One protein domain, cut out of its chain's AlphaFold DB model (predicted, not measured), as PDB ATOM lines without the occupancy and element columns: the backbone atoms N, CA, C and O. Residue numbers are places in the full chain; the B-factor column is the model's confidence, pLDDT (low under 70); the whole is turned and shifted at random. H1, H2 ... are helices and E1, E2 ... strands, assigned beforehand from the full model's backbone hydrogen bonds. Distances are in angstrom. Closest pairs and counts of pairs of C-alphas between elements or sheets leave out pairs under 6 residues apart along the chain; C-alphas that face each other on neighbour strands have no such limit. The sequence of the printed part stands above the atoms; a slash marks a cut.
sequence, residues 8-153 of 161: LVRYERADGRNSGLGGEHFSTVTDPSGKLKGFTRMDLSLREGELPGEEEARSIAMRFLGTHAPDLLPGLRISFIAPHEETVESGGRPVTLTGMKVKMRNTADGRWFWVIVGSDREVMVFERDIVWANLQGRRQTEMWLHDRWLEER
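What this domain is: This is residues 8 to 153 of the 161 residues of an uncharacterized protein of Rhizobiaceae bacterium LC148 (UniProt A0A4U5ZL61). One twisted antiparallel sheet of seven strands is folded partly back on itself, with E1, E2, E3 and E7 in one leaf, E5 and E4 in the other and E6 as the hinge; the long hairpin E4 and E5 makes the longest axis. The longest helix, H2, packs across E6 and E5, short H1 is on the same face, and small H3 is off the sheet after a long link. The 146 printed residues hold three named helices and seven named strands, in the order E1 E2 E3 H1 H2 E4 E5 E6 E7 H3, and the sheet runs E1 E2 E3 E7 E6 E5 E4. The class is mixed, helices and strands, and the whole is compact, with a radius of gyration of the C-alphas of 15.2 A and spans of 44 by 36 by 33 A.

Where its parts are: E1 is residues 8 to 12, from C-alpha 8 at (231.230, 169.118, 156.188); E2 is 25 to 30 and E3 is 36 to 42, 17.6 A long. E7 is residues 123 to 130, 18.3 A, and E6 is 112 to 117, 16.9 A. E5 is residues 93 to 106, 36.8 A, and bends by 61 degrees at residue 100. E4 is residues 76 to 90, 36.3 A, and bends by 77 degrees at residue 79. H1 is residues 44 to 47 and H2 is 54 to 68, 20.8 A. H3, residues 147 to 151, ends with C-alpha 151 at (217.814, 167.455, 152.367).

How they stand to each other: The strands form two meanders, each strand the antiparallel neighbour of the one before: E1 E2 E3, and E4 E5 E6 E7. E3 and E7 stand at 143 degrees, with N 39 and O 126 2.8 A apart. In the hairpin E5 and E6, N 102 and O 115 are 2.8 A apart; in the hairpin E4 and E5, N 84 and O 99 are 2.8 A apart. Between the leaves, the closest C-alphas of E3 and E4 are those of Met 42 and Val 88, 6.9 A. H2 is on the sheet at a height of 8.4 A, over E6 and E5, and runs across the strands at 74 degrees to E5 on the local plane; it is only just not over E3 and E4, with 2 C-alphas falling on each. Its closest C-alpha pair with E6 is Ala 61 and Val 115, 5.8 A. H1 is on the same face as H2, at a height of 6.7 A, over none of the strands, but only just, with 2 of its C-alphas falling on E4. H3 is not on the sheet. In H2 and H3 every O i to N i+4 pair is within hydrogen-bond range; H1 is too short for one.

The domain as a whole: The C-alphas farthest apart are those of Gly 91 and Ala 108, 44.5 A. The printed part has no cut. The links E1 to E2 and E7 to H3 are long. The mean pLDDT of the printed part is 92.2; residues 133 to 138 are under 70.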
ATOM      1  N   LEU A   8     232.122 169.178 155.035       90.88
ATOM      2  CA  LEU A   8     231.230 169.118 156.188       90.88
ATOM      3  C   LEU A   8     231.625 167.901 157.032       90.88
ATOM      4  O   LEU A   8     231.774 166.806 156.503       90.88
ATOM      5  N   VAL A   9     231.801 168.094 158.334       92.50
ATOM      6  CA  VAL A   9     231.942 167.005 159.306       92.50
ATOM      7  C   VAL A   9     230.836 167.176 160.331       92.50
ATOM      8  O   VAL A   9     230.748 168.247 160.932       92.50
ATOM      9  N   ARG A  10     230.019 166.139 160.528       93.62
ATOM     10  CA  ARG A  10     228.905 166.112 161.480       93.62
ATOM     11  C   ARG A  10     229.135 165.015 162.513       93.62
ATOM     12  O   ARG A  10     229.429 163.881 162.155       93.62
ATOM     13  N   TYR A  11     228.985 165.371 163.779       92.75
ATOM     14  CA  TYR A  11     228.987 164.467 164.918       92.75
ATOM     15  C   TYR A  11     227.586 164.446 165.508       92.75
ATOM     16  O   TYR A  11     227.008 165.493 165.797       92.75
ATOM     17  N   GLU A  12     227.058 163.245 165.690       92.25
ATOM     18  CA  GLU A  12     225.727 163.005 166.233       92.25
ATOM     19  C   GLU A  12     225.836 162.122 167.471       92.25
ATOM     20  O   GLU A  12     226.891 161.554 167.778       92.25
ATOM     21  N   ARG A  13     224.732 161.996 168.199       85.44
ATOM     22  CA  ARG A  13     224.689 161.154 169.389       85.44
ATOM     23  C   ARG A  13     224.938 159.692 169.023       85.44
ATOM     24  O   ARG A  13     224.211 159.105 168.230       85.44
ATOM     25  N   ALA A  14     225.924 159.078 169.677       87.94
ATOM     26  CA  ALA A  14     226.264 157.669 169.464       87.94
ATOM     27  C   ALA A  14     225.138 156.701 169.876       87.94
ATOM     28  O   ALA A  14     225.089 155.574 169.396       87.94
ATOM     29  N   ASP A  15     224.231 157.138 170.758       88.50
ATOM     30  CA  ASP A  15     223.057 156.365 171.176       88.50
ATOM     31  C   ASP A  15     221.887 156.433 170.175       88.50
ATOM     32  O   ASP A  15     220.838 155.840 170.426       88.50
ATOM     33  N   GLY A  16     222.051 157.154 169.055       84.44
ATOM     34  CA  GLY A  16     221.057 157.289 167.986       84.44
ATOM     35  C   GLY A  16     219.799 158.062 168.383       84.44
ATOM     36  O   GLY A  16     218.863 158.182 167.591       84.44
ATOM     37  N   ARG A  17     219.727 158.590 169.610       85.88
ATOM     38  CA  ARG A  17     218.606 159.440 170.005       85.88
ATOM     39  C   ARG A  17     218.769 160.778 169.318       85.88
ATOM     40  O   ARG A  17     219.841 161.358 169.377       85.88
ATOM     41  N   ASN A  18     217.693 161.266 168.710       87.12
ATOM     42  CA  ASN A  18     217.671 162.581 168.083       87.12
ATOM     43  C   ASN A  18     218.830 162.828 167.092       87.12
ATOM     44  O   ASN A  18     219.357 163.927 167.031       87.12
ATOM     45  N   SER A  19     219.251 161.797 166.355       87.25
ATOM     46  CA  SER A  19     220.275 161.891 165.307       87.25
ATOM     47  C   SER A  19     219.651 162.123 163.926       87.25
ATOM     48  O   SER A  19     218.438 161.984 163.755       87.25
ATOM     49  N   GLY A  20     220.478 162.390 162.917       87.50
ATOM     50  CA  GLY A  20     220.043 162.684 161.556       87.50
ATOM     51  C   GLY A  20     219.682 164.154 161.348       87.50
ATOM     52  O   GLY A  20     219.888 165.007 162.216       87.50
ATOM     53  N   LEU A  21     219.154 164.456 160.159       89.25
ATOM     54  CA  LEU A  21     218.669 165.795 159.819       89.25
ATOM     55  C   LEU A  21     217.532 166.206 160.766       89.25
ATOM     56  O   LEU A  21     216.659 165.404 161.077       89.25
ATOM     57  N   GLY A  22     217.571 167.452 161.231       89.44
ATOM     58  CA  GLY A  22     216.670 167.997 162.244       89.44
ATOM     59  C   GLY A  22     217.075 167.661 163.681       89.44
ATOM     60  O   GLY A  22     216.562 168.285 164.601       89.44
ATOM     61  N   GLY A  23     217.990 166.716 163.900       92.69
ATOM     62  CA  GLY A  23     218.403 166.275 165.230       92.69
ATOM     63  C   GLY A  23     219.520 167.098 165.883       92.69
ATOM     64  O   GLY A  23     220.110 168.000 165.281       92.69
ATOM     65  N   GLU A  24     219.847 166.731 167.121       93.62
ATOM     66  CA  GLU A  24     221.011 167.184 167.871       93.62
ATOM     67  C   GLU A  24     222.302 166.782 167.156       93.62
ATOM     68  O   GLU A  24     222.522 165.619 166.801       93.62
ATOM     69  N   HIS A  25     223.195 167.749 166.974       94.44
ATOM     70  CA  HIS A  25     224.458 167.517 166.296       94.44
ATOM     71  C   HIS A  25     225.471 168.622 166.565       94.44
ATOM     72  O   HIS A  25     225.136 169.756 166.893       94.44
ATOM     73  N   PHE A  26     226.732 168.302 166.316       94.56
ATOM     74  CA  PHE A  26     227.817 169.258 166.162       94.56
ATOM     75  C   PHE A  26     228.322 169.147 164.725       94.56
ATOM     76  O   PHE A  26     228.739 168.069 164.307       94.56
ATOM     77  N   SER A  27     228.308 170.235 163.958       95.56
ATOM     78  CA  SER A  27     228.830 170.244 162.590       95.56
ATOM     79  C   SER A  27     229.864 171.339 162.389       95.56
ATOM     80  O   SER A  27     229.710 172.463 162.864       95.56
ATOM     81  N   THR A  28     230.901 171.039 161.614       95.69
ATOM     82  CA  THR A  28     231.867 172.030 161.128       95.69
ATOM     83  C   THR A  28     231.977 171.967 159.618       95.69
ATOM     84  O   THR A  28     231.874 170.901 159.015       95.69
ATOM     85  N   VAL A  29     232.208 173.124 159.006       94.50
ATOM     86  CA  VAL A  29     232.523 173.252 157.585       94.50
ATOM     87  C   VAL A  29     233.913 173.848 157.479       94.50
ATOM     88  O   VAL A  29     234.165 174.923 158.027       94.50
ATOM     89  N   THR A  30     234.805 173.186 156.751       93.38
ATOM     90  CA  THR A  30     236.154 173.693 156.466       93.38
ATOM     91  C   THR A  30     236.410 173.776 154.971       93.38
ATOM     92  O   THR A  30     235.888 172.968 154.202       93.38
ATOM     93  N   ASP A  31     237.246 174.720 154.548       90.19
ATOM     94  CA  ASP A  31     237.818 174.686 153.198       90.19
ATOM     95  C   ASP A  31     239.022 173.712 153.128       90.19
ATOM     96  O   ASP A  31     239.432 173.163 154.159       90.19
ATOM     97  N   PRO A  32     239.612 173.459 151.941       89.06
ATOM     98  CA  PRO A  32     240.727 172.523 151.791       89.06
ATOM     99  C   PRO A  32     242.011 172.936 152.521       89.06
ATOM    100  O   PRO A  32     242.877 172.094 152.728       89.06
ATOM    101  N   SER A  33     242.148 174.209 152.912       90.56
ATOM    102  CA  SER A  33     243.273 174.681 153.730       90.56
ATOM    103  C   SER A  33     243.079 174.395 155.224       90.56
ATOM    104  O   SER A  33     243.979 174.647 156.020       90.56
ATOM    105  N   GLY A  34     241.912 173.868 155.614       89.38
ATOM    106  CA  GLY A  34     241.537 173.637 157.007       89.38
ATOM    107  C   GLY A  34     240.913 174.859 157.685       89.38
ATOM    108  O   GLY A  34     240.592 174.800 158.870       89.38
ATOM    109  N   LYS A  35     240.697 175.961 156.955       92.88
ATOM    110  CA  LYS A  35     240.063 177.162 157.503       92.88
ATOM    111  C   LYS A  35     238.603 176.884 157.848       92.88
ATOM    112  O   LYS A  35     237.853 176.365 157.020       92.88
ATOM    113  N   LEU A  36     238.183 177.298 159.043       94.75
ATOM    114  CA  LEU A  36     236.796 177.193 159.487       94.75
ATOM    115  C   LEU A  36     235.895 178.147 158.686       94.75
ATOM    116  O   LEU A  36     236.040 179.370 158.746       94.75
ATOM    117  N   LYS A  37     234.950 177.574 157.942       94.69
ATOM    118  CA  LYS A  37     233.925 178.268 157.145       94.69
ATOM    119  C   LYS A  37     232.595 178.376 157.882       94.69
ATOM    120  O   LYS A  37     231.816 179.285 157.611       94.69
ATOM    121  N   GLY A  38     232.348 177.464 158.810       96.12
ATOM    122  CA  GLY A  38     231.186 177.518 159.668       96.12
ATOM    123  C   GLY A  38     231.219 176.433 160.729       96.12
ATOM    124  O   GLY A  38     231.944 175.446 160.614       96.12
ATOM    125  N   PHE A  39     230.428 176.644 161.763       96.00
ATOM    126  CA  PHE A  39     230.264 175.756 162.893       96.00
ATOM    127  C   PHE A  39     228.819 175.856 163.392       96.00
ATOM    128  O   PHE A  39     228.251 176.946 163.407       96.00
ATOM    129  N   THR A  40     228.234 174.738 163.804       96.94
ATOM    130  CA  THR A  40     226.998 174.727 164.583       96.94
ATOM    131  C   THR A  40     227.042 173.627 165.635       96.94
ATOM    132  O   THR A  40     227.588 172.550 165.385       96.94
ATOM    133  N   ARG A  41     226.442 173.883 166.793       96.06
ATOM    134  CA  ARG A  41     225.981 172.858 167.720       96.06
ATOM    135  C   ARG A  41     224.498 173.074 167.980       96.06
ATOM    136  O   ARG A  41     224.067 174.124 168.451       96.06
ATOM    137  N   MET A  42     223.732 172.054 167.661       95.38
ATOM    138  CA  MET A  42     222.314 171.977 167.925       95.38
ATOM    139  C   MET A  42     222.146 170.991 169.077       95.38
ATOM    140  O   MET A  42     222.404 169.803 168.914       95.38
ATOM    141  N   ASP A  43     221.808 171.504 170.255       93.19
ATOM    142  CA  ASP A  43     221.739 170.745 171.506       93.19
ATOM    143  C   ASP A  43     220.474 171.167 172.256       93.19
ATOM    144  O   ASP A  43     220.233 172.360 172.454       93.19
ATOM    145  N   LEU A  44     219.645 170.204 172.659       93.81
ATOM    146  CA  LEU A  44     218.365 170.469 173.316       93.81
ATOM    147  C   LEU A  44     218.529 171.161 174.669       93.81
ATOM    148  O   LEU A  44     217.583 171.806 175.120       93.81
ATOM    149  N   SER A  45     219.693 171.065 175.314       92.00
ATOM    150  CA  SER A  45     219.979 171.810 176.544       92.00
ATOM    151  C   SER A  45     219.984 173.328 176.333       92.00
ATOM    152  O   SER A  45     219.691 174.064 177.272       92.00
ATOM    153  N   LEU A  46     220.207 173.801 175.099       94.12
ATOM    154  CA  LEU A  46     220.206 175.228 174.754       94.12
ATOM    155  C   LEU A  46     218.819 175.873 174.742       94.12
ATOM    156  O   LEU A  46     218.718 177.094 174.652       94.12
ATOM    157  N   ARG A  47     217.742 175.083 174.807       93.56
ATOM    158  CA  ARG A  47     216.372 175.622 174.854       93.56
ATOM    159  C   ARG A  47     216.050 176.294 176.193       93.56
ATOM    160  O   ARG A  47     215.090 177.051 176.285       93.56
ATOM    161  N   GLU A  48     216.806 175.957 177.234       90.25
ATOM    162  CA  GLU A  48     216.604 176.441 178.595       90.25
ATOM    163  C   GLU A  48     217.648 177.514 178.942       90.25
ATOM    164  O   GLU A  48     218.747 177.542 178.387       90.25
ATOM    165  N   GLY A  49     217.345 178.347 179.937       93.38
ATOM    166  CA  GLY A  49     218.301 179.281 180.537       93.38
ATOM    167  C   GLY A  49     218.239 180.710 179.996       93.38
ATOM    168  O   GLY A  49     217.606 181.012 178.988       93.38
ATOM    169  N   GLU A  50     218.894 181.614 180.720       97.00
ATOM    170  CA  GLU A  50     218.938 183.034 180.378       97.00
ATOM    171  C   GLU A  50     220.017 183.307 179.325       97.00
ATOM    172  O   GLU A  50     221.172 182.892 179.477       97.00
ATOM    173  N   LEU A  51     219.637 184.034 178.272       98.00
ATOM    174  CA  LEU A  51     220.570 184.476 177.242       98.00
ATOM    175  C   LEU A  51     221.587 185.473 177.808       98.00
ATOM    176  O   LEU A  51     221.227 186.305 178.643       98.00
ATOM    177  N   PRO A  52     222.833 185.462 177.311       98.38
ATOM    178  CA  PRO A  52     223.773 186.524 177.631       98.38
ATOM    179  C   PRO A  52     223.239 187.877 177.142       98.38
ATOM    180  O   PRO A  52     222.625 187.974 176.073       98.38
ATOM    181  N   GLY A  53     223.529 188.936 177.898       98.50
ATOM    182  CA  GLY A  53     223.278 190.308 177.455       98.50
ATOM    183  C   GLY A  53     224.123 190.677 176.228       98.50
ATOM    184  O   GLY A  53     225.094 189.994 175.895       98.50
ATOM    185  N   GLU A  54     223.795 191.784 175.554       98.69
ATOM    186  CA  GLU A  54     224.471 192.169 174.302       98.69
ATOM    187  C   GLU A  54     225.995 192.325 174.449       98.69
ATOM    188  O   GLU A  54     226.756 191.855 173.598       98.69
ATOM    189  N   GLU A  55     226.461 192.952 175.533       98.62
ATOM    190  CA  GLU A  55     227.894 193.147 175.790       98.62
ATOM    191  C   GLU A  55     228.621 191.825 176.081       98.62
ATOM    192  O   GLU A  55     229.735 191.603 175.595       98.62
ATOM    193  N   GLU A  56     227.980 190.918 176.822       98.81
ATOM    194  CA  GLU A  56     228.517 189.591 177.126       98.81
ATOM    195  C   GLU A  56     228.608 188.742 175.850       98.81
ATOM    196  O   GLU A  56     229.674 188.205 175.537       98.81
ATOM    197  N   ALA A  57     227.537 188.712 175.051       98.88
ATOM    198  CA  ALA A  57     227.506 188.025 173.764       98.88
ATOM    199  C   ALA A  57     228.567 188.576 172.800       98.88
ATOM    200  O   ALA A  57     229.280 187.807 172.151       98.88
ATOM    201  N   ARG A  58     228.738 189.906 172.749       98.81
ATOM    202  CA  ARG A  58     229.814 190.547 171.984       98.81
ATOM    203  C   ARG A  58     231.183 190.057 172.446       98.81
ATOM    204  O   ARG A  58     232.004 189.700 171.605       98.81
ATOM    205  N   SER A  59     231.438 190.042 173.752       98.81
ATOM    206  CA  SER A  59     232.719 189.613 174.324       98.81
ATOM    207  C   SER A  59     233.037 188.153 173.981       98.81
ATOM    208  O   SER A  59     234.135 187.856 173.505       98.81
ATOM    209  N   ILE A  60     232.059 187.253 174.133       98.88
ATOM    210  CA  ILE A  60     232.181 185.834 173.766       98.88
ATOM    211  C   ILE A  60     232.465 185.688 172.267       98.88
ATOM    212  O   ILE A  60     233.414 185.004 171.883       98.88
ATOM    213  N   ALA A  61     231.715 186.395 171.417       98.75
ATOM    214  CA  ALA A  61     231.921 186.367 169.974       98.75
ATOM    215  C   ALA A  61     233.321 186.858 169.573       98.75
ATOM    216  O   ALA A  61     233.968 186.233 168.734       98.75
ATOM    217  N   MET A  62     233.823 187.943 170.173       98.69
ATOM    218  CA  MET A  62     235.165 188.449 169.859       98.69
ATOM    219  C   MET A  62     236.261 187.467 170.288       98.69
ATOM    220  O   MET A  62     237.219 187.283 169.540       98.69
ATOM    221  N   ARG A  63     236.116 186.800 171.445       98.69
ATOM    222  CA  ARG A  63     237.054 185.744 171.868       98.69
ATOM    223  C   ARG A  63     237.051 184.569 170.895       98.69
ATOM    224  O   ARG A  63     238.118 184.153 170.454       98.69
ATOM    225  N   PHE A  64     235.869 184.082 170.517       98.56
ATOM    226  CA  PHE A  64     235.741 182.996 169.544       98.56
ATOM    227  C   PHE A  64     236.412 183.351 168.211       98.56
ATOM    228  O   PHE A  64     237.203 182.568 167.687       98.56
ATOM    229  N   LEU A  65     236.145 184.550 167.681       98.44
ATOM    230  CA  LEU A  65     236.764 185.011 166.439       98.44
ATOM    231  C   LEU A  65     238.279 185.158 166.570       98.44
ATOM    232  O   LEU A  65     238.989 184.739 165.665       98.44
ATOM    233  N   GLY A  66     238.786 185.693 167.681       98.31
ATOM    234  CA  GLY A  66     240.229 185.799 167.915       98.31
ATOM    235  C   GLY A  66     240.945 184.451 167.862       98.31
ATOM    236  O   GLY A  66     242.040 184.368 167.313       98.31
ATOM    237  N   THR A  67     240.306 183.393 168.358       97.75
ATOM    238  CA  THR A  67     240.876 182.041 168.348       97.75
ATOM    239  C   THR A  67     240.696 181.332 167.003       97.75
ATOM    240  O   THR A  67     241.630 180.703 166.513       97.75
ATOM    241  N   HIS A  68     239.507 181.408 166.396       96.88
ATOM    242  CA  HIS A  68     239.120 180.514 165.293       96.88
ATOM    243  C   HIS A  68     238.979 181.192 163.925       96.88
ATOM    244  O   HIS A  68     238.962 180.508 162.901       96.88
ATOM    245  N   ALA A  69     238.873 182.520 163.879       97.00
ATOM    246  CA  ALA A  69     238.765 183.294 162.644       97.00
ATOM    247  C   ALA A  69     239.384 184.705 162.784       97.00
ATOM    248  O   ALA A  69     238.705 185.704 162.509       97.00
ATOM    249  N   PRO A  70     240.658 184.823 163.221       97.25
ATOM    250  CA  PRO A  70     241.274 186.117 163.522       97.25
ATOM    251  C   PRO A  70     241.373 187.023 162.290       97.25
ATOM    252  O   PRO A  70     241.398 188.246 162.416       97.25
ATOM    253  N   ASP A  71     241.359 186.436 161.092       96.44
ATOM    254  CA  ASP A  71     241.359 187.149 159.816       96.44
ATOM    255  C   ASP A  71     240.121 188.039 159.610       96.44
ATOM    256  O   ASP A  71     240.163 188.967 158.806       96.44
ATOM    257  N   LEU A  72     239.027 187.797 160.343       97.19
ATOM    258  CA  LEU A  72     237.821 188.625 160.289       97.19
ATOM    259  C   LEU A  72     237.911 189.892 161.149       97.19
ATOM    260  O   LEU A  72     237.166 190.836 160.894       97.19
ATOM    261  N   LEU A  73     238.794 189.934 162.155       97.75
ATOM    262  CA  LEU A  73     238.839 191.029 163.131       97.75
ATOM    263  C   LEU A  73     239.187 192.400 162.521       97.75
ATOM    264  O   LEU A  73     238.492 193.362 162.855       97.75
ATOM    265  N   PRO A  74     240.181 192.539 161.616       97.19
ATOM    266  CA  PRO A  74     240.563 193.854 161.090       97.19
ATOM    267  C   PRO A  74     239.452 194.557 160.296       97.19
ATOM    268  O   PRO A  74     239.374 195.783 160.295       97.19
ATOM    269  N   GLY A  75     238.594 193.788 159.618       95.38
ATOM    270  CA  GLY A  75     237.491 194.297 158.796       95.38
ATOM    271  C   GLY A  75     236.128 194.253 159.488       95.38
ATOM    272  O   GLY A  75     235.102 194.461 158.845       95.38
ATOM    273  N   LEU A  76     236.067 193.928 160.778       97.75
ATOM    274  CA  LEU A  76     234.803 193.675 161.458       97.75
ATOM    275  C   LEU A  76     234.014 194.967 161.700       97.75
ATOM    276  O   LEU A  76     234.475 195.880 162.380       97.75
ATOM    277  N   ARG A  77     232.758 194.999 161.243       98.19
ATOM    278  CA  ARG A  77     231.759 195.983 161.684       98.19
ATOM    279  C   ARG A  77     230.509 195.283 162.202       98.19
ATOM    280  O   ARG A  77     229.832 194.594 161.438       98.19
ATOM    281  N   ILE A  78     230.182 195.489 163.478       98.38
ATOM    282  CA  ILE A  78     228.935 194.989 164.077       98.38
ATOM    283  C   ILE A  78     227.748 195.721 163.449       98.38
ATOM    284  O   ILE A  78     227.764 196.942 163.310       98.38
ATOM    285  N   SER A  79     226.739 194.956 163.041       98.00
ATOM    286  CA  SER A  79     225.483 195.468 162.497       98.00
ATOM    287  C   SER A  79     224.385 195.485 163.549       98.00
ATOM    288  O   SER A  79     223.686 196.483 163.656       98.00
ATOM    289  N   PHE A  80     224.210 194.386 164.280       98.38
ATOM    290  CA  PHE A  80     223.289 194.296 165.409       98.38
ATOM    291  C   PHE A  80     223.666 193.120 166.309       98.38
ATOM    292  O   PHE A  80     224.388 192.210 165.884       98.38
ATOM    293  N   ILE A  81     223.126 193.145 167.524       98.69
ATOM    294  CA  ILE A  81     223.136 192.039 168.475       98.69
ATOM    295  C   ILE A  81     221.685 191.824 168.908       98.69
ATOM    296  O   ILE A  81     221.046 192.776 169.337       98.69
ATOM    297  N   ALA A  82     221.130 190.634 168.684       98.56
ATOM    298  CA  ALA A  82     219.725 190.356 168.990       98.56
ATOM    299  C   ALA A  82     219.466 188.848 169.152       98.56
ATOM    300  O   ALA A  82     220.207 188.049 168.567       98.56
ATOM    301  N   PRO A  83     218.405 188.448 169.879       98.19
ATOM    302  CA  PRO A  83     217.963 187.060 169.916       98.19
ATOM    303  C   PRO A  83     217.719 186.493 168.512       98.19
ATOM    304  O   PRO A  83     217.219 187.178 167.614       98.19
ATOM    305  N   HIS A  84     218.085 185.233 168.323       97.88
ATOM    306  CA  HIS A  84     217.883 184.471 167.102       97.88
ATOM    307  C   HIS A  84     217.453 183.055 167.445       97.88
ATOM    308  O   HIS A  84     218.015 182.446 168.353       97.88
ATOM    309  N   GLU A  85     216.484 182.552 166.695       96.31
ATOM    310  CA  GLU A  85     215.941 181.213 166.857       96.31
ATOM    311  C   GLU A  85     216.548 180.266 165.821       96.31
ATOM    312  O   GLU A  85     216.652 180.606 164.642       96.31
ATOM    313  N   GLU A  86     216.917 179.078 166.279       94.62
ATOM    314  CA  GLU A  86     217.223 177.892 165.483       94.62
ATOM    315  C   GLU A  86     216.225 176.791 165.875       94.62
ATOM    316  O   GLU A  86     215.618 176.847 166.948       94.62
ATOM    317  N   THR A  87     216.050 175.771 165.035       92.62
ATOM    318  CA  THR A  87     215.085 174.691 165.298       92.62
ATOM    319  C   THR A  87     215.764 173.334 165.265       92.62
ATOM    320  O   THR A  87     216.482 173.017 164.318       92.62
ATOM    321  N   VAL A  88     215.458 172.512 166.265       91.81
ATOM    322  CA  VAL A  88     215.722 171.069 166.278       91.81
ATOM    323  C   VAL A  88     214.415 170.313 166.445       91.81
ATOM    324  O   VAL A  88     213.452 170.833 166.998       91.81
ATOM    325  N   GLU A  89     214.343 169.078 165.988       90.56
ATOM    326  CA  GLU A  89     213.241 168.180 166.295       90.56
ATOM    327  C   GLU A  89     213.502 167.478 167.627       90.56
ATOM    328  O   GLU A  89     214.639 167.250 167.999       90.56
ATOM    329  N   SER A  90     212.464 167.101 168.366       87.19
ATOM    330  CA  SER A  90     212.551 166.207 169.524       87.19
ATOM    331  C   SER A  90     211.221 165.488 169.695       87.19
ATOM    332  O   SER A  90     210.175 166.118 169.846       87.19
ATOM    333  N   GLY A  91     211.240 164.153 169.658       84.62
ATOM    334  CA  GLY A  91     210.017 163.347 169.749       84.62
ATOM    335  C   GLY A  91     209.005 163.639 168.631       84.62
ATOM    336  O   GLY A  91     207.801 163.630 168.885       84.62
ATOM    337  N   GLY A  92     209.483 163.954 167.421       84.69
ATOM    338  CA  GLY A  92     208.645 164.286 166.261       84.69
ATOM    339  C   GLY A  92     207.995 165.673 166.316       84.69
ATOM    340  O   GLY A  92     207.018 165.918 165.612       84.69
ATOM    341  N   ARG A  93     208.482 166.572 167.180       89.25
ATOM    342  CA  ARG A  93     208.008 167.958 167.281       89.25
ATOM    343  C   ARG A  93     209.172 168.939 167.170       89.25
ATOM    344  O   ARG A  93     210.228 168.649 167.729       89.25
ATOM    345  N   PRO A  94     208.986 170.099 166.522       92.44
ATOM    346  CA  PRO A  94     209.991 171.150 166.523       92.44
ATOM    347  C   PRO A  94     210.148 171.743 167.931       92.44
ATOM    348  O   PRO A  94     209.170 171.958 168.648       92.44
ATOM    349  N   VAL A  95     211.391 172.018 168.301       94.81
ATOM    350  CA  VAL A  95     211.829 172.689 169.522       94.81
ATOM    351  C   VAL A  95     212.719 173.853 169.108       94.81
ATOM    352  O   VAL A  95     213.684 173.679 168.365       94.81
ATOM    353  N   THR A  96     212.384 175.040 169.600       95.88
ATOM    354  CA  THR A  96     213.158 176.258 169.364       95.88
ATOM    355  C   THR A  96     214.356 176.314 170.305       95.88
ATOM    356  O   THR A  96     214.208 176.145 171.516       95.88
ATOM    357  N   LEU A  97     215.529 176.587 169.745       96.56
ATOM    358  CA  LEU A  97     216.730 176.983 170.467       96.56
ATOM    359  C   LEU A  97     216.930 178.479 170.243       96.56
ATOM    360  O   LEU A  97     216.913 178.930 169.100       96.56
ATOM    361  N   THR A  98     217.152 179.243 171.306       97.12
ATOM    362  CA  THR A  98     217.382 180.685 171.183       97.12
ATOM    363  C   THR A  98     218.812 181.006 171.575       97.12
ATOM    364  O   THR A  98     219.314 180.535 172.591       97.12
ATOM    365  N   GLY A  99     219.471 181.845 170.783       98.31
ATOM    366  CA  GLY A  99     220.790 182.376 171.097       98.31
ATOM    367  C   GLY A  99     220.903 183.859 170.771       98.31
ATOM    368  O   GLY A  99     220.090 184.422 170.041       98.31
ATOM    369  N   MET A 100     221.930 184.517 171.296       98.75
ATOM    370  CA  MET A 100     222.220 185.918 171.010       98.75
ATOM    371  C   MET A 100     223.107 186.021 169.766       98.75
ATOM    372  O   MET A 100     224.299 185.699 169.806       98.75
ATOM    373  N   LYS A 101     222.534 186.453 168.638       98.81
ATOM    374  CA  LYS A 101     223.245 186.617 167.365       98.81
ATOM    375  C   LYS A 101     223.960 187.959 167.332       98.81
ATOM    376  O   LYS A 101     223.326 189.004 167.249       98.81
ATOM    377  N   VAL A 102     225.285 187.914 167.288       98.81
ATOM    378  CA  VAL A 102     226.149 189.037 166.920       98.81
ATOM    379  C   VAL A 102     226.341 188.959 165.408       98.81
ATOM    380  O   VAL A 102     226.998 188.047 164.902       98.81
ATOM    381  N   LYS A 103     225.717 189.877 164.662       98.50
ATOM    382  CA  LYS A 103     225.821 189.925 163.197       98.50
ATOM    383  C   LYS A 103     226.810 190.996 162.769       98.50
ATOM    384  O   LYS A 103     226.686 192.158 163.158       98.50
ATOM    385  N   MET A 104     227.739 190.625 161.897       98.38
ATOM    386  CA  MET A 104     228.817 191.488 161.435       98.38
ATOM    387  C   MET A 104     228.902 191.519 159.916       98.38
ATOM    388  O   MET A 104     228.514 190.585 159.210       98.38
ATOM    389  N   ARG A 105     229.456 192.616 159.410       97.56
ATOM    390  CA  ARG A 105     229.848 192.760 158.014       97.56
ATOM    391  C   ARG A 105     231.352 192.962 157.946       97.56
ATOM    392  O   ARG A 105     231.884 193.788 158.684       97.56
ATOM    393  N   ASN A 106     232.007 192.233 157.053       96.75
ATOM    394  CA  ASN A 106     233.404 192.460 156.728       96.75
ATOM    395  C   ASN A 106     233.484 193.689 155.817       96.75
ATOM    396  O   ASN A 106     232.849 193.731 154.765       96.75
ATOM    397  N   THR A 107     234.206 194.722 156.231       96.56
ATOM    398  CA  THR A 107     234.358 195.965 155.470       96.56
ATOM    399  C   THR A 107     235.309 195.813 154.288       96.56
ATOM    400  O   THR A 107     235.202 196.600 153.352       96.56
ATOM    401  N   ALA A 108     236.181 194.799 154.293       94.31
ATOM    402  CA  ALA A 108     237.141 194.563 153.218       94.31
ATOM    403  C   ALA A 108     236.482 194.021 151.939       94.31
ATOM    404  O   ALA A 108     236.842 194.433 150.842       94.31
ATOM    405  N   ASP A 109     235.509 193.113 152.072       92.62
ATOM    406  CA  ASP A 109     234.840 192.462 150.933       92.62
ATOM    407  C   ASP A 109     233.306 192.592 150.956       92.62
ATOM    408  O   ASP A 109     232.611 192.128 150.052       92.62
ATOM    409  N   GLY A 110     232.753 193.237 151.984       93.50
ATOM    410  CA  GLY A 110     231.322 193.472 152.132       93.50
ATOM    411  C   GLY A 110     230.506 192.248 152.546       93.50
ATOM    412  O   GLY A 110     229.283 192.398 152.674       93.50
ATOM    413  N   ARG A 111     231.126 191.078 152.761       94.62
ATOM    414  CA  ARG A 111     230.432 189.830 153.106       94.62
ATOM    415  C   ARG A 111     229.942 189.824 154.547       94.62
ATOM    416  O   ARG A 111     230.487 190.497 155.423       94.62
ATOM    417  N   TRP A 112     228.891 189.052 154.794       96.50
ATOM    418  CA  TRP A 112     228.324 188.889 156.127       96.50
ATOM    419  C   TRP A 112     228.939 187.700 156.852       96.50
ATOM    420  O   TRP A 112     229.310 186.696 156.243       96.50
ATOM    421  N   PHE A 113     229.008 187.820 158.168       97.75
ATOM    422  CA  PHE A 113     229.334 186.734 159.073       97.75
ATOM    423  C   PHE A 113     228.628 186.966 160.407       97.75
ATOM    424  O   PHE A 113     228.185 188.080 160.704       97.75
ATOM    425  N   TRP A 114     228.466 185.922 161.203       98.50
ATOM    426  CA  TRP A 114     227.846 186.036 162.517       98.50
ATOM    427  C   TRP A 114     228.338 184.959 163.462       98.50
ATOM    428  O   TRP A 114     228.768 183.888 163.041       98.50
ATOM    429  N   VAL A 115     228.218 185.264 164.747       98.75
ATOM    430  CA  VAL A 115     228.339 184.314 165.849       98.75
ATOM    431  C   VAL A 115     227.020 184.351 166.613       98.75
ATOM    432  O   VAL A 115     226.483 185.432 166.847       98.75
ATOM    433  N   ILE A 116     226.487 183.194 166.987       98.69
ATOM    434  CA  ILE A 116     225.338 183.069 167.882       98.69
ATOM    435  C   ILE A 116     225.825 182.419 169.167       98.69
ATOM    436  O   ILE A 116     226.476 181.375 169.118       98.69
ATOM    437  N   VAL A 117     225.526 183.046 170.298       98.75
ATOM    438  CA  VAL A 117     225.919 182.578 171.630       98.75
ATOM    439  C   VAL A 117     224.700 181.995 172.341       98.75
ATOM    440  O   VAL A 117     223.668 182.660 172.405       98.75
ATOM    441  N   GLY A 118     224.813 180.768 172.846       98.31
ATOM    442  CA  GLY A 118     223.743 180.088 173.577       98.31
ATOM    443  C   GLY A 118     223.558 180.611 175.005       98.31
ATOM    444  O   GLY A 118     224.353 181.409 175.509       98.31
ATOM    445  N   SER A 119     222.510 180.132 175.677       97.62
ATOM    446  CA  SER A 119     222.220 180.417 177.094       97.62
ATOM    447  C   SER A 119     223.316 179.922 178.052       97.62
ATOM    448  O   SER A 119     223.541 180.496 179.119       97.62
ATOM    449  N   ASP A 120     224.074 178.909 177.645       97.69
ATOM    450  CA  ASP A 120     225.245 178.378 178.351       97.69
ATOM    451  C   ASP A 120     226.519 179.227 178.185       97.69
ATOM    452  O   ASP A 120     227.573 178.846 178.686       97.69
ATOM    453  N   ARG A 121     226.427 180.386 177.514       98.19
ATOM    454  CA  ARG A 121     227.546 181.301 177.212       98.19
ATOM    455  C   ARG A 121     228.627 180.707 176.309       98.19
ATOM    456  O   ARG A 121     229.714 181.276 176.196       98.19
ATOM    457  N   GLU A 122     228.300 179.646 175.579       98.06
ATOM    458  CA  GLU A 122     229.160 179.064 174.554       98.06
ATOM    459  C   GLU A 122     228.622 179.361 173.151       98.06
ATOM    460  O   GLU A 122     227.415 179.510 172.927       98.06
ATOM    461  N   VAL A 123     229.510 179.430 172.157       98.31
ATOM    462  CA  VAL A 123     229.083 179.636 170.763       98.31
ATOM    463  C   VAL A 123     228.249 178.442 170.309       98.31
ATOM    464  O   VAL A 123     228.676 177.296 170.435       98.31
ATOM    465  N   MET A 124     227.052 178.709 169.788       97.75
ATOM    466  CA  MET A 124     226.189 177.692 169.186       97.75
ATOM    467  C   MET A 124     226.259 177.691 167.661       97.75
ATOM    468  O   MET A 124     226.185 176.630 167.066       97.75
ATOM    469  N   VAL A 125     226.458 178.847 167.017       98.38
ATOM    470  CA  VAL A 125     226.570 178.943 165.551       98.38
ATOM    471  C   VAL A 125     227.647 179.951 165.172       98.38
ATOM    472  O   VAL A 125     227.720 181.042 165.733       98.38
ATOM    473  N   PHE A 126     228.443 179.622 164.164       98.44
ATOM    474  CA  PHE A 126     229.302 180.551 163.443       98.44
ATOM    475  C   PHE A 126     229.153 180.321 161.943       98.44
ATOM    476  O   PHE A 126     229.294 179.201 161.461       98.44
ATOM    477  N   GLU A 127     228.934 181.391 161.187       96.81
ATOM    478  CA  GLU A 127     228.974 181.346 159.726       96.81
ATOM    479  C   GLU A 127     229.708 182.567 159.181       96.81
ATOM    480  O   GLU A 127     229.594 183.667 159.732       96.81
ATOM    481  N   ARG A 128     230.434 182.393 158.072       95.50
ATOM    482  CA  ARG A 128     231.166 183.476 157.403       95.50
ATOM    483  C   ARG A 128     231.050 183.442 155.888       95.50
ATOM    484  O   ARG A 128     230.565 182.483 155.297       95.50
ATOM    485  N   ASP A 129     231.568 184.505 155.281       92.88
ATOM    486  CA  ASP A 129     231.677 184.697 153.838       92.88
ATOM    487  C   ASP A 129     230.312 184.665 153.126       92.88
ATOM    488  O   ASP A 129     230.204 184.212 151.994       92.88
ATOM    489  N   ILE A 130     229.259 185.164 153.782       91.38
ATOM    490  CA  ILE A 130     227.876 185.075 153.304       91.38
ATOM    491  C   ILE A 130     227.539 186.233 152.365       91.38
ATOM    492  O   ILE A 130     227.690 187.412 152.710       91.38
ATOM    493  N   VAL A 131     227.000 185.882 151.199       88.06
ATOM    494  CA  VAL A 131     226.518 186.810 150.169       88.06
ATOM    495  C   VAL A 131     225.008 186.644 150.003       88.06
ATOM    496  O   VAL A 131     224.495 185.529 149.872       88.06
ATOM    497  N   TRP A 132     224.285 187.764 149.997       79.62
ATOM    498  CA  TRP A 132     222.844 187.808 149.741       79.62
ATOM    499  C   TRP A 132     222.583 188.204 148.289       79.62
ATOM    500  O   TRP A 132     223.239 189.099 147.761       79.62
ATOM    501  N   ALA A 133     221.626 187.535 147.650       59.97
ATOM    502  CA  ALA A 133     221.372 187.629 146.217       59.97
ATOM    503  C   ALA A 133     220.689 188.921 145.793       59.97
ATOM    504  O   ALA A 133     220.840 189.339 144.650       59.97
ATOM    505  N   ASN A 134     219.895 189.512 146.685       57.41
ATOM    506  CA  ASN A 134     219.082 190.693 146.432       57.41
ATOM    507  C   ASN A 134     218.419 191.190 147.734       57.41
ATOM    508  O   ASN A 134     218.495 190.546 148.783       57.41
ATOM    509  N   LEU A 135     217.700 192.314 147.636       54.28
ATOM    510  CA  LEU A 135     216.844 192.884 148.691       54.28
ATOM    511  C   LEU A 135     215.709 191.943 149.157       54.28
ATOM    512  O   LEU A 135     215.052 192.242 150.145       54.28
ATOM    513  N   GLN A 136     215.478 190.814 148.472       54.25
ATOM    514  CA  GLN A 136     214.437 189.827 148.797       54.25
ATOM    515  C   GLN A 136     214.939 188.707 149.728       54.25
ATOM    516  O   GLN A 136     214.223 187.739 149.962       54.25
ATOM    517  N   GLY A 137     216.167 188.806 150.253       58.44
ATOM    518  CA  GLY A 137     216.628 187.930 151.334       58.44
ATOM    519  C   GLY A 137     216.944 186.492 150.916       58.44
ATOM    520  O   GLY A 137     216.959 185.607 151.765       58.44
ATOM    521  N   ARG A 138     217.229 186.220 149.636       65.50
ATOM    522  CA  ARG A 138     217.748 184.903 149.221       65.50
ATOM    523  C   ARG A 138     219.264 184.862 149.392       65.50
ATOM    524  O   ARG A 138     219.958 185.729 148.870       65.50
ATOM    525  N   ARG A 139     219.798 183.873 150.106       76.75
ATOM    526  CA  ARG A 139     221.250 183.667 150.255       76.75
ATOM    527  C   ARG A 139     221.832 183.037 148.978       76.75
ATOM    528  O   ARG A 139     221.244 182.101 148.444       76.75
ATOM    529  N   GLN A 140     222.948 183.569 148.463       74.50
ATOM    530  CA  GLN A 140     223.644 183.012 147.282       74.50
ATOM    531  C   GLN A 140     224.631 181.905 147.639       74.50
ATOM    532  O   GLN A 140     224.863 181.002 146.825       74.50
ATOM    533  N   THR A 141     225.232 182.016 148.823       78.12
ATOM    534  CA  THR A 141     226.242 181.079 149.303       78.12
ATOM    535  C   THR A 141     225.596 179.809 149.817       78.12
ATOM    536  O   THR A 141     224.446 179.792 150.262       78.12
ATOM    537  N   GLU A 142     226.351 178.728 149.749       80.44
ATOM    538  CA  GLU A 142     225.956 177.423 150.236       80.44
ATOM    539  C   GLU A 142     225.612 177.470 151.734       80.44
ATOM    540  O   GLU A 142     226.210 178.218 152.516       80.44
ATOM    541  N   MET A 143     224.618 176.671 152.127       85.12
ATOM    542  CA  MET A 143     224.081 176.590 153.487       85.12
ATOM    543  C   MET A 143     224.362 175.200 154.067       85.12
ATOM    544  O   MET A 143     223.463 174.511 154.521       85.12
ATOM    545  N   TRP A 144     225.629 174.783 154.030       85.06
ATOM    546  CA  TRP A 144     226.076 173.443 154.438       85.06
ATOM    547  C   TRP A 144     225.713 173.049 155.881       85.06
ATOM    548  O   TRP A 144     225.704 171.868 156.196       85.06
ATOM    549  N   LEU A 145     225.441 174.025 156.752       88.81
ATOM    550  CA  LEU A 145     225.028 173.812 158.146       88.81
ATOM    551  C   LEU A 145     223.505 173.788 158.340       88.81
ATOM    552  O   LEU A 145     223.039 173.715 159.471       88.81
ATOM    553  N   HIS A 146     222.732 173.913 157.260       89.62
ATOM    554  CA  HIS A 146     221.277 173.993 157.310       89.62
ATOM    555  C   HIS A 146     220.701 172.669 156.819       89.62
ATOM    556  O   HIS A 146     220.777 172.364 155.628       89.62
ATOM    557  N   ASP A 147     220.092 171.899 157.718       88.06
ATOM    558  CA  ASP A 147     219.621 170.540 157.421       88.06
ATOM    559  C   ASP A 147     218.610 170.501 156.260       88.06
ATOM    560  O   ASP A 147     218.705 169.634 155.394       88.06
ATOM    561  N   ARG A 148     217.741 171.515 156.137       86.75
ATOM    562  CA  ARG A 148     216.840 171.669 154.978       86.75
ATOM    563  C   ARG A 148     217.592 171.780 153.647       86.75
ATOM    564  O   ARG A 148     217.159 171.242 152.634       86.75
ATOM    565  N   TRP A 149     218.716 172.496 153.624       86.75
ATOM    566  CA  TRP A 149     219.515 172.647 152.408       86.75
ATOM    567  C   TRP A 149     220.217 171.337 152.032       86.75
ATOM    568  O   TRP A 149     220.350 171.047 150.844       86.75
ATOM    569  N   LEU A 150     220.640 170.551 153.031       86.94
ATOM    570  CA  LEU A 150     221.210 169.214 152.829       86.94
ATOM    571  C   LEU A 150     220.157 168.237 152.292       86.94
ATOM    572  O   LEU A 150     220.435 167.504 151.345       86.94
ATOM    573  N   GLU A 151     218.940 168.271 152.836       86.69
ATOM    574  CA  GLU A 151     217.814 167.455 152.367       86.69
ATOM    575  C   GLU A 151     217.487 167.737 150.892       86.69
ATOM    576  O   GLU A 151     217.435 166.821 150.074       86.69
ATOM    577  N   GLU A 152     217.370 169.015 150.518       85.62
ATOM    578  CA  GLU A 152     217.074 169.448 149.143       85.62
ATOM    579  C   GLU A 152     218.181 169.092 148.125       85.62
ATOM    580  O   GLU A 152     217.974 169.234 146.915       85.62
ATOM    581  N   ARG A 153     219.378 168.694 148.578       81.62
ATOM    582  CA  ARG A 153     220.564 168.457 147.725       81.62
ATOM    583  C   ARG A 153     221.152 167.059 147.822       81.62
ATOM    584  O   ARG A 153     222.097 166.773 147.090       81.62
TER     585      ARG A 153